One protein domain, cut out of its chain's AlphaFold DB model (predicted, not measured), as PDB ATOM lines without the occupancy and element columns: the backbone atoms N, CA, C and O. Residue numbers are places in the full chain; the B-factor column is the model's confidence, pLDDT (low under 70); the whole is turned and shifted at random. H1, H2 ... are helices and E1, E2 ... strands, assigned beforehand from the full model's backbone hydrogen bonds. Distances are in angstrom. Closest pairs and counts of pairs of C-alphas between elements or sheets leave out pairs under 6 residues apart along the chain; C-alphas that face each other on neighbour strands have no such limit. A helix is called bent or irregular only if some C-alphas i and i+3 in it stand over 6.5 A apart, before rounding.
ATOM      1  N   HIS A   6     -27.263   5.779  27.723       98.38
ATOM      2  CA  HIS A   6     -28.182   4.718  27.320       98.38
ATOM      3  C   HIS A   6     -28.916   5.126  26.050       98.38
ATOM      4  O   HIS A   6     -29.315   6.283  25.915       98.38
ATOM      5  N   TRP A   7     -29.152   4.179  25.145       98.44
ATOM      6  CA  TRP A   7     -29.833   4.449  23.884       98.44
ATOM      7  C   TRP A   7     -30.950   3.442  23.632       98.44
ATOM      8  O   TRP A   7     -30.778   2.235  23.788       98.44
ATOM      9  N   THR A   8     -32.114   3.943  23.230       98.38
ATOM     10  CA  THR A   8     -33.236   3.140  22.753       98.38
ATOM     11  C   THR A   8     -33.790   3.701  21.445       98.38
ATOM     12  O   THR A   8     -33.782   4.913  21.228       98.38
ATOM     13  N   GLY A   9     -34.286   2.830  20.563       97.38
ATOM     14  CA  GLY A   9     -34.781   3.230  19.242       97.38
ATOM     15  C   GLY A   9     -36.209   3.784  19.223       97.38
ATOM     16  O   GLY A   9     -36.586   4.458  18.269       97.38
ATOM     17  N   CYS A  10     -37.018   3.516  20.251       96.06
ATOM     18  CA  CYS A  10     -38.428   3.905  20.277       96.06
ATOM     19  C   CYS A  10     -38.932   4.182  21.709       96.06
ATOM     20  O   CYS A  10     -38.237   3.872  22.681       96.06
ATOM     21  N   PRO A  11     -40.153   4.732  21.872       96.69
ATOM     22  CA  PRO A  11     -40.703   5.082  23.186       96.69
ATOM     23  C   PRO A  11     -40.906   3.914  24.161       96.69
ATOM     24  O   PRO A  11     -41.098   4.163  25.347       96.69
ATOM     25  N   ASN A  12     -40.819   2.658  23.701       97.69
ATOM     26  CA  ASN A  12     -40.925   1.474  24.564       97.69
ATOM     27  C   ASN A  12     -39.764   1.344  25.557       97.69
ATOM     28  O   ASN A  12     -39.849   0.571  26.505       97.69
ATOM     29  N   SER A  13     -38.691   2.118  25.376       95.56
ATOM     30  CA  SER A  13     -37.690   2.335  26.419       95.56
ATOM     31  C   SER A  13     -36.878   1.107  26.847       95.56
ATOM     32  O   SER A  13     -36.311   1.107  27.937       95.56
ATOM     33  N   CYS A  14     -36.734   0.086  25.994       97.81
ATOM     34  CA  CYS A  14     -35.961  -1.125  26.311       97.81
ATOM     35  C   CYS A  14     -34.490  -0.828  26.663       97.81
ATOM     36  O   CYS A  14     -33.885  -1.554  27.442       97.81
ATOM     37  N   GLY A  15     -33.929   0.258  26.116       97.06
ATOM     38  CA  GLY A  15     -32.579   0.736  26.441       97.06
ATOM     39  C   GLY A  15     -32.501   1.576  27.721       97.06
ATOM     40  O   GLY A  15     -31.425   2.019  28.095       97.06
ATOM     41  N   GLN A  16     -33.628   1.813  28.394       97.88
ATOM     42  CA  GLN A  16     -33.726   2.500  29.683       97.88
ATOM     43  C   GLN A  16     -33.089   3.915  29.705       97.88
ATOM     44  O   GLN A  16     -32.332   4.231  30.622       97.88
ATOM     45  N   PRO A  17     -33.366   4.807  28.731       97.56
ATOM     46  CA  PRO A  17     -32.765   6.144  28.686       97.56
ATOM     47  C   PRO A  17     -33.077   7.009  29.919       97.56
ATOM     48  O   PRO A  17     -32.256   7.832  30.304       97.56
ATOM     49  N   GLN A  18     -34.226   6.828  30.578       97.88
ATOM     50  CA  GLN A  18     -34.624   7.659  31.721       97.88
ATOM     51  C   GLN A  18     -33.826   7.370  32.999       97.88
ATOM     52  O   GLN A  18     -33.899   8.161  33.928       97.88
ATOM     53  N   VAL A  19     -33.076   6.268  33.099       97.50
ATOM     54  CA  VAL A  19     -32.257   5.983  34.300       97.50
ATOM     55  C   VAL A  19     -30.784   6.355  34.119       97.50
ATOM     56  O   VAL A  19     -29.997   6.226  35.061       97.50
ATOM     57  N   ALA A  20     -30.401   6.790  32.919       97.31
ATOM     58  CA  ALA A  20     -29.041   7.166  32.565       97.31
ATOM     59  C   ALA A  20     -28.721   8.614  32.948       97.31
ATOM     60  O   ALA A  20     -29.616   9.439  33.117       97.31
ATOM     61  N   ASP A  21     -27.427   8.925  33.032       97.44
ATOM     62  CA  ASP A  21     -26.977  10.309  33.168       97.44
ATOM     63  C   ASP A  21     -27.353  11.113  31.909       97.44
ATOM     64  O   ASP A  21     -27.875  12.224  32.018       97.44
ATOM     65  N   ILE A  22     -27.157  10.504  30.729       98.12
ATOM     66  CA  ILE A  22     -27.660  10.971  29.430       98.12
ATOM     67  C   ILE A  22     -28.400   9.816  28.738       98.12
ATOM     68  O   ILE A  22     -27.820   8.783  28.402       98.12
ATOM     69  N   GLY A  23     -29.694   9.989  28.507       98.38
ATOM     70  CA  GLY A  23     -30.546   9.047  27.793       98.38
ATOM     71  C   GLY A  23     -30.861   9.518  26.381       98.38
ATOM     72  O   GLY A  23     -31.246  10.664  26.181       98.38
ATOM     73  N   LEU A  24     -30.766   8.621  25.406       98.56
ATOM     74  CA  LEU A  24     -31.080   8.878  24.005       98.56
ATOM     75  C   LEU A  24     -32.285   8.032  23.597       98.56
ATOM     76  O   LEU A  24     -32.277   6.808  23.739       98.56
ATOM     77  N   MET A  25     -33.334   8.671  23.087       98.62
ATOM     78  CA  MET A  25     -34.536   7.988  22.607       98.62
ATOM     79  C   MET A  25     -34.816   8.363  21.157       98.62
ATOM     80  O   MET A  25     -35.071   9.528  20.862       98.62
ATOM     81  N   GLY A  26     -34.797   7.372  20.268       98.19
ATOM     82  CA  GLY A  26     -35.031   7.549  18.837       98.19
ATOM     83  C   GLY A  26     -36.351   8.255  18.528       98.19
ATOM     84  O   GLY A  26     -37.395   8.000  19.139       98.19
ATOM     85  N   THR A  27     -36.296   9.185  17.582       97.62
ATOM     86  CA  THR A  27     -37.447   9.933  17.085       97.62
ATOM     87  C   THR A  27     -37.209  10.401  15.645       97.62
ATOM     88  O   THR A  27     -36.127  10.225  15.085       97.62
ATOM     89  N   LYS A  28     -38.234  10.986  15.022       97.44
ATOM     90  CA  LYS A  28     -38.085  11.699  13.750       97.44
ATOM     91  C   LYS A  28     -37.955  13.185  14.038       97.44
ATOM     92  O   LYS A  28     -38.740  13.732  14.810       97.44
ATOM     93  N   VAL A  29     -36.981  13.826  13.406       97.19
ATOM     94  CA  VAL A  29     -36.772  15.275  13.484       97.19
ATOM     95  C   VAL A  29     -36.796  15.865  12.081       97.19
ATOM     96  O   VAL A  29     -36.575  15.157  11.098       97.19
ATOM     97  N   ARG A  30     -37.100  17.158  11.969       96.12
ATOM     98  CA  ARG A  30     -37.100  17.861  10.686       96.12
ATOM     99  C   ARG A  30     -35.852  18.728  10.586       96.12
ATOM    100  O   ARG A  30     -35.663  19.593  11.435       96.12
ATOM    101  N   LYS A  31     -35.040  18.510   9.553       94.06
ATOM    102  CA  LYS A  31     -33.840  19.300   9.252       94.06
ATOM    103  C   LYS A  31     -33.783  19.577   7.754       94.06
ATOM    104  O   LYS A  31     -34.090  18.691   6.959       94.06
ATOM    105  N   ASP A  32     -33.520  20.828   7.381       94.31
ATOM    106  CA  ASP A  32     -33.473  21.295   5.984       94.31
ATOM    107  C   ASP A  32     -34.685  20.858   5.147       94.31
ATOM    108  O   ASP A  32     -34.593  20.385   4.015       94.31
ATOM    109  N   GLY A  33     -35.869  20.950   5.761       94.56
ATOM    110  CA  GLY A  33     -37.137  20.574   5.140       94.56
ATOM    111  C   GLY A  33     -37.402  19.067   5.042       94.56
ATOM    112  O   GLY A  33     -38.538  18.703   4.728       94.56
ATOM    113  N   LYS A  34     -36.434  18.202   5.372       96.31
ATOM    114  CA  LYS A  34     -36.528  16.735   5.295       96.31
ATOM    115  C   LYS A  34     -36.743  16.102   6.671       96.31
ATOM    116  O   LYS A  34     -36.319  16.631   7.694       96.31
ATOM    117  N   SER A  35     -37.420  14.955   6.688       97.19
ATOM    118  CA  SER A  35     -37.537  14.110   7.881       97.19
ATOM    119  C   SER A  35     -36.293  13.233   7.989       97.19
ATOM    120  O   SER A  35     -36.031  12.436   7.088       97.19
ATOM    121  N   VAL A  36     -35.533  13.389   9.069       97.69
ATOM    122  CA  VAL A  36     -34.291  12.650   9.330       97.69
ATOM    123  C   VAL A  36     -34.371  11.920  10.669       97.69
ATOM    124  O   VAL A  36     -35.290  12.127  11.471       97.69
ATOM    125  N   GLU A  37     -33.434  11.006  10.895       98.06
ATOM    126  CA  GLU A  37     -33.298  10.334  12.183       98.06
ATOM    127  C   GLU A  37     -32.753  11.298  13.232       98.06
ATOM    128  O   GLU A  37     -31.841  12.088  12.978       98.06
ATOM    129  N   GLY A  38     -33.333  11.229  14.422       98.12
ATOM    130  CA  GLY A  38     -32.878  12.014  15.546       98.12
ATOM    131  C   GLY A  38     -33.197  11.355  16.871       98.12
ATOM    132  O   GLY A  38     -33.759  10.258  16.942       98.12
ATOM    133  N   VAL A  39     -32.847  12.053  17.940       98.38
ATOM    134  CA  VAL A  39     -33.040  11.591  19.309       98.38
ATOM    135  C   VAL A  39     -33.665  12.677  20.174       98.38
ATOM    136  O   VAL A  39     -33.386  13.867  20.027       98.38
ATOM    137  N   LYS A  40     -34.511  12.245  21.105       98.31
ATOM    138  CA  LYS A  40     -34.825  12.988  22.322       98.31
ATOM    139  C   LYS A  40     -33.721  12.712  23.334       98.31
ATOM    140  O   LYS A  40     -33.322  11.556  23.490       98.31
ATOM    141  N   ILE A  41     -33.273  13.747  24.032       98.44
ATOM    142  CA  ILE A  41     -32.278  13.641  25.097       98.44
ATOM    143  C   ILE A  41     -32.988  13.731  26.443       98.44
ATOM    144  O   ILE A  41     -33.728  14.681  26.710       98.44
ATOM    145  N   TYR A  42     -32.749  12.731  27.282       98.38
ATOM    146  CA  TYR A  42     -33.163  12.662  28.676       98.38
ATOM    147  C   TYR A  42     -31.952  12.886  29.576       98.38
ATOM    148  O   TYR A  42     -30.870  12.391  29.270       98.38
ATOM    149  N   MET A  43     -32.117  13.604  30.683       98.00
ATOM    150  CA  MET A  43     -31.040  13.833  31.651       98.00
ATOM    151  C   MET A  43     -31.555  13.788  33.084       98.00
ATOM    152  O   MET A  43     -32.751  13.948  33.336       98.00
ATOM    153  N   GLY A  44     -30.633  13.565  34.021       95.50
ATOM    154  CA  GLY A  44     -30.941  13.490  35.446       95.50
ATOM    155  C   GLY A  44     -31.460  12.125  35.891       95.50
ATOM    156  O   GLY A  44     -32.111  12.044  36.916       95.50
ATOM    157  N   GLY A  45     -31.220  11.044  35.146       96.38
ATOM    158  CA  GLY A  45     -31.548   9.699  35.614       96.38
ATOM    159  C   GLY A  45     -30.510   9.181  36.609       96.38
ATOM    160  O   GLY A  45     -29.305   9.213  36.344       96.38
ATOM    161  N   LYS A  46     -30.959   8.635  37.742       94.62
ATOM    162  CA  LYS A  46     -30.091   8.013  38.757       94.62
ATOM    163  C   LYS A  46     -30.599   6.621  39.117       94.62
ATOM    164  O   LYS A  46     -31.801   6.388  39.196       94.62
ATOM    165  N   VAL A  47     -29.669   5.707  39.380       92.81
ATOM    166  CA  VAL A  47     -29.939   4.363  39.916       92.81
ATOM    167  C   VAL A  47     -29.367   4.227  41.330       92.81
ATOM    168  O   VAL A  47     -28.471   4.980  41.717       92.81
ATOM    169  N   GLY A  48     -29.861   3.258  42.101       92.81
ATOM    170  CA  GLY A  48     -29.413   3.001  43.473       92.81
ATOM    171  C   GLY A  48     -30.276   3.699  44.528       92.81
ATOM    172  O   GLY A  48     -31.477   3.859  44.342       92.81
ATOM    173  N   LYS A  49     -29.662   4.086  45.655       90.19
ATOM    174  CA  LYS A  49     -30.374   4.522  46.872       90.19
ATOM    175  C   LYS A  49     -31.270   5.757  46.681       90.19
ATOM    176  O   LYS A  49     -32.332   5.807  47.285       90.19
ATOM    177  N   ASP A  50     -30.888   6.683  45.799       91.62
ATOM    178  CA  ASP A  50     -31.678   7.886  45.468       91.62
ATOM    179  C   ASP A  50     -32.151   7.854  44.006       91.62
ATOM    180  O   ASP A  50     -31.990   8.822  43.249       91.62
ATOM    181  N   ALA A  51     -32.634   6.692  43.564       95.00
ATOM    182  CA  ALA A  51     -33.064   6.502  42.188       95.00
ATOM    183  C   ALA A  51     -34.191   7.472  41.811       95.00
ATOM    184  O   ALA A  51     -35.168   7.639  42.538       95.00
ATOM    185  N   HIS A  52     -34.052   8.083  40.641       96.25
ATOM    186  CA  HIS A  52     -35.083   8.915  40.039       96.25
ATOM    187  C   HIS A  52     -34.970   8.859  38.522       96.25
ATOM    188  O   HIS A  52     -33.900   8.603  37.961       96.25
ATOM    189  N   LEU A  53     -36.109   9.068  37.868       97.38
ATOM    190  CA  LEU A  53     -36.187   9.112  36.419       97.38
ATOM    191  C   LEU A  53     -35.775  10.497  35.928       97.38
ATOM    192  O   LEU A  53     -36.260  11.516  36.416       97.38
ATOM    193  N   GLY A  54     -34.912  10.505  34.923       97.12
ATOM    194  CA  GLY A  54     -34.555  11.684  34.168       97.12
ATOM    195  C   GLY A  54     -35.717  12.184  33.320       97.12
ATOM    196  O   GLY A  54     -36.622  11.436  32.928       97.12
ATOM    197  N   THR A  55     -35.673  13.469  33.001       97.75
ATOM    198  CA  THR A  55     -36.688  14.157  32.203       97.75
ATOM    199  C   THR A  55     -36.148  14.467  30.814       97.75
ATOM    200  O   THR A  55     -34.941  14.510  30.588       97.75
ATOM    201  N   CYS A  56     -37.052  14.645  29.851       97.62
ATOM    202  CA  CYS A  56     -36.678  15.024  28.492       97.62
ATOM    203  C   CYS A  56     -36.258  16.498  28.474       97.62
ATOM    204  O   CYS A  56     -37.103  17.375  28.657       97.62
ATOM    205  N   VAL A  57     -34.971  16.754  28.244       97.19
ATOM    206  CA  VAL A  57     -34.388  18.104  28.193       97.19
ATOM    207  C   VAL A  57     -34.288  18.639  26.767       97.19
ATOM    208  O   VAL A  57     -34.348  19.847  26.563       97.19
ATOM    209  N   GLN A  58     -34.202  17.753  25.769       94.88
ATOM    210  CA  GLN A  58     -34.200  18.131  24.357       94.88
ATOM    211  C   GLN A  58     -35.079  17.181  23.546       94.88
ATOM    212  O   GLN A  58     -34.951  15.961  23.642       94.88
ATOM    213  N   LYS A  59     -35.987  17.728  22.732       93.69
ATOM    214  CA  LYS A  59     -37.030  16.934  22.053       93.69
ATOM    215  C   LYS A  59     -36.654  16.475  20.643       93.69
ATOM    216  O   LYS A  59     -37.357  15.630  20.092       93.69
ATOM    217  N   GLY A  60     -35.581  17.009  20.069       94.38
ATOM    218  CA  GLY A  60     -35.146  16.620  18.737       94.38
ATOM    219  C   GLY A  60     -33.758  17.135  18.406       94.38
ATOM    220  O   GLY A  60     -33.585  18.315  18.130       94.38
ATOM    221  N   VAL A  61     -32.794  16.222  18.399       97.31
ATOM    222  CA  VAL A  61     -31.442  16.433  17.874       97.31
ATOM    223  C   VAL A  61     -31.275  15.501  16.689       97.31
ATOM    224  O   VAL A  61     -31.517  14.301  16.831       97.31
ATOM    225  N   ALA A  62     -30.914  16.029  15.519       97.94
ATOM    226  CA  ALA A  62     -30.594  15.181  14.377       97.94
ATOM    227  C   ALA A  62     -29.356  14.339  14.700       97.94
ATOM    228  O   ALA A  62     -28.423  14.833  15.331       97.94
ATOM    229  N   CYS A  63     -29.334  13.074  14.278       97.38
ATOM    230  CA  CYS A  63     -28.223  12.175  14.608       97.38
ATOM    231  C   CYS A  63     -26.858  12.706  14.121       97.38
ATOM    232  O   CYS A  63     -25.844  12.448  14.761       97.38
ATOM    233  N   GLU A  64     -26.829  13.489  13.040       96.50
ATOM    234  CA  GLU A  64     -25.615  14.152  12.540       96.50
ATOM    235  C   GLU A  64     -25.090  15.273  13.454       96.50
ATOM    236  O   GLU A  64     -23.881  15.482  13.531       96.50
ATOM    237  N   ASP A  65     -25.969  15.927  14.219       96.94
ATOM    238  CA  ASP A  65     -25.614  16.965  15.198       96.94
ATOM    239  C   ASP A  65     -25.413  16.383  16.610       96.94
ATOM    240  O   ASP A  65     -25.176  17.109  17.581       96.94
ATOM    241  N   LEU A  66     -25.522  15.059  16.763       96.94
ATOM    242  CA  LEU A  66     -25.506  14.418  18.073       96.94
ATOM    243  C   LEU A  66     -24.130  14.495  18.739       96.94
ATOM    244  O   LEU A  66     -24.049  14.739  19.938       96.94
ATOM    245  N   ILE A  67     -23.049  14.312  17.981       96.69
ATOM    246  CA  ILE A  67     -21.683  14.359  18.517       96.69
ATOM    247  C   ILE A  67     -21.338  15.726  19.133       96.69
ATOM    248  O   ILE A  67     -20.915  15.730  20.292       96.69
ATOM    249  N   PRO A  68     -21.516  16.873  18.439       96.69
ATOM    250  CA  PRO A  68     -21.259  18.171  19.060       96.69
ATOM    251  C   PRO A  68     -22.178  18.410  20.263       96.69
ATOM    252  O   PRO A  68     -21.689  18.779  21.325       96.69
ATOM    253  N   THR A  69     -23.463  18.053  20.162       96.88
ATOM    254  CA  THR A  69     -24.409  18.174  21.284       96.88
ATOM    255  C   THR A  69     -23.949  17.387  22.518       96.88
ATOM    256  O   THR A  69     -23.959  17.903  23.632       96.88
ATOM    257  N   LEU A  70     -23.520  16.132  22.347       96.75
ATOM    258  CA  LEU A  70     -23.029  15.307  23.454       96.75
ATOM    259  C   LEU A  70     -21.734  15.856  24.047       96.75
ATOM    260  O   LEU A  70     -21.559  15.798  25.263       96.75
ATOM    261  N   LYS A  71     -20.830  16.379  23.213       96.69
ATOM    262  CA  LYS A  71     -19.592  17.009  23.677       96.69
ATOM    263  C   LYS A  71     -19.901  18.184  24.604       96.69
ATOM    264  O   LYS A  71     -19.339  18.234  25.696       96.69
ATOM    265  N   ASP A  72     -20.807  19.068  24.199       96.50
ATOM    266  CA  ASP A  72     -21.179  20.247  24.986       96.50
ATOM    267  C   ASP A  72     -21.845  19.830  26.305       96.50
ATOM    268  O   ASP A  72     -21.405  20.244  27.377       96.50
ATOM    269  N   LEU A  73     -22.789  18.880  26.259       96.38
ATOM    270  CA  LEU A  73     -23.422  18.333  27.464       96.38
ATOM    271  C   LEU A  73     -22.407  17.735  28.448       96.38
ATOM    272  O   LEU A  73     -22.539  17.927  29.659       96.38
ATOM    273  N   LEU A  74     -21.404  17.010  27.946       96.88
ATOM    274  CA  LEU A  74     -20.344  16.417  28.763       96.88
ATOM    275  C   LEU A  74     -19.461  17.482  29.424       96.88
ATOM    276  O   LEU A  74     -19.089  17.321  30.589       96.88
ATOM    277  N   ILE A  75     -19.130  18.555  28.708       96.44
ATOM    278  CA  ILE A  75     -18.324  19.661  29.240       96.44
ATOM    279  C   ILE A  75     -19.116  20.420  30.311       96.44
ATOM    280  O   ILE A  75     -18.611  20.627  31.411       96.44
ATOM    281  N   GLU A  76     -20.363  20.783  30.015       95.88
ATOM    282  CA  GLU A  76     -21.193  21.632  30.876       95.88
ATOM    283  C   GLU A  76     -21.681  20.931  32.151       95.88
ATOM    284  O   GLU A  76     -21.812  21.572  33.191       95.88
ATOM    285  N   ASN A  77     -21.965  19.624  32.089       95.94
ATOM    286  CA  ASN A  77     -22.679  18.918  33.165       95.94
ATOM    287  C   ASN A  77     -21.860  17.804  33.835       95.94
ATOM    288  O   ASN A  77     -22.283  17.249  34.856       95.94
ATOM    289  N   PHE A  78     -20.721  17.424  33.251       95.62
ATOM    290  CA  PHE A  78     -19.942  16.264  33.690       95.62
ATOM    291  C   PHE A  78     -18.436  16.532  33.803       95.62
ATOM    292  O   PHE A  78     -17.664  15.576  33.905       95.62
ATOM    293  N   ASP A  79     -18.028  17.806  33.820       95.25
ATOM    294  CA  ASP A  79     -16.636  18.256  33.969       95.25
ATOM    295  C   ASP A  79     -15.678  17.663  32.917       95.25
ATOM    296  O   ASP A  79     -14.477  17.488  33.164       95.25
TER     297      ASP A  79
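This is residues 6 to 79 of the 84 residues of the protein "Ferredoxin--nitrite reductase" of Symploca sp. SIO2G7 (UniProt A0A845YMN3). A narrow, strongly twisted sheet, built mainly of the long strands E2, E3 and E4, has the single helix H1 over one face and no named helix over the other; the short strand E1 lies along its edge beside E2. The tight E2 to E3 turn lies at one end of the longest axis and the long E3 to E4 link at the other. The printed part has 74 residues, with four named strands and one named helix in the order E1 E2 E3 E4 H1; the sheet runs E1 E2 E3 E4 and is mixed, and the class is mixed, helices and strands. The whole is compact, with a radius of gyration of the C-alphas of 12.6 A, and its spans of 45 by 30 by 14 A make it only just flat.

The inner strands E2, residues 22 to 31, and E3, residues 34 to 43, form an antiparallel hairpin at 156 degrees, with N 25 and O 40 at 2.9 A and N 36 and O 29 at 2.9 A, within hydrogen-bond range. E2 bends by 77 degrees at residue 28 and E3 by 53 degrees at residue 37. The edge strand E4, residues 55 to 62, makes a second antiparallel hairpin with E3, at 153 degrees, with N 39 and O 61 at 2.8 A. E2, E3 and E4 are a meander, each strand the antiparallel neighbour of the one before. The other edge strand, E1, residues 6 to 8, is parallel to E2 at 45 degrees, with N 24 and O 6 at 2.8 A. E1 and E4 are apart. The sheet is only just strongly twisted, its C-alphas lying up to 4.5 A off the best plane. H1, residues 63 to 78, is on one face of the sheet, an arrangement of two layers; its closest C-alphas to E3 are those of Cys 63 and Gly 38, 4.8 A apart. E2 and H1 are near each other, with 8 pairs of C-alphas within 10 A. In H1, 10 of 12 O i to N i+4 pairs are within hydrogen-bond range.

E2 measures 22.7 A from first to last C-alpha, E3 27.1 A, E4 18.9 A, E1 7.0 A and H1 21.2 A. E1 begins at C-alpha 6, (-28.182, 4.718, 27.320), E3 begins at C-alpha 34, (-36.528, 16.735, 5.295), and H1 ends at C-alpha 78, (-19.942, 16.264, 33.690). H1 is irregular, with C-alphas 64 and 67 being 7.2 A apart, and has a kink of 27 degrees near residue 72.

The two C-alphas farthest apart are those of Gly 33 and Lys 49, at 45.2 A. The links E1 to E2, 13 residues, and E3 to E4, 11 residues, are long; E2 to E3 and E4 to H1 are tight. The printed part has no cut. Its mean pLDDT is 96.6, and no printed residue is under 70.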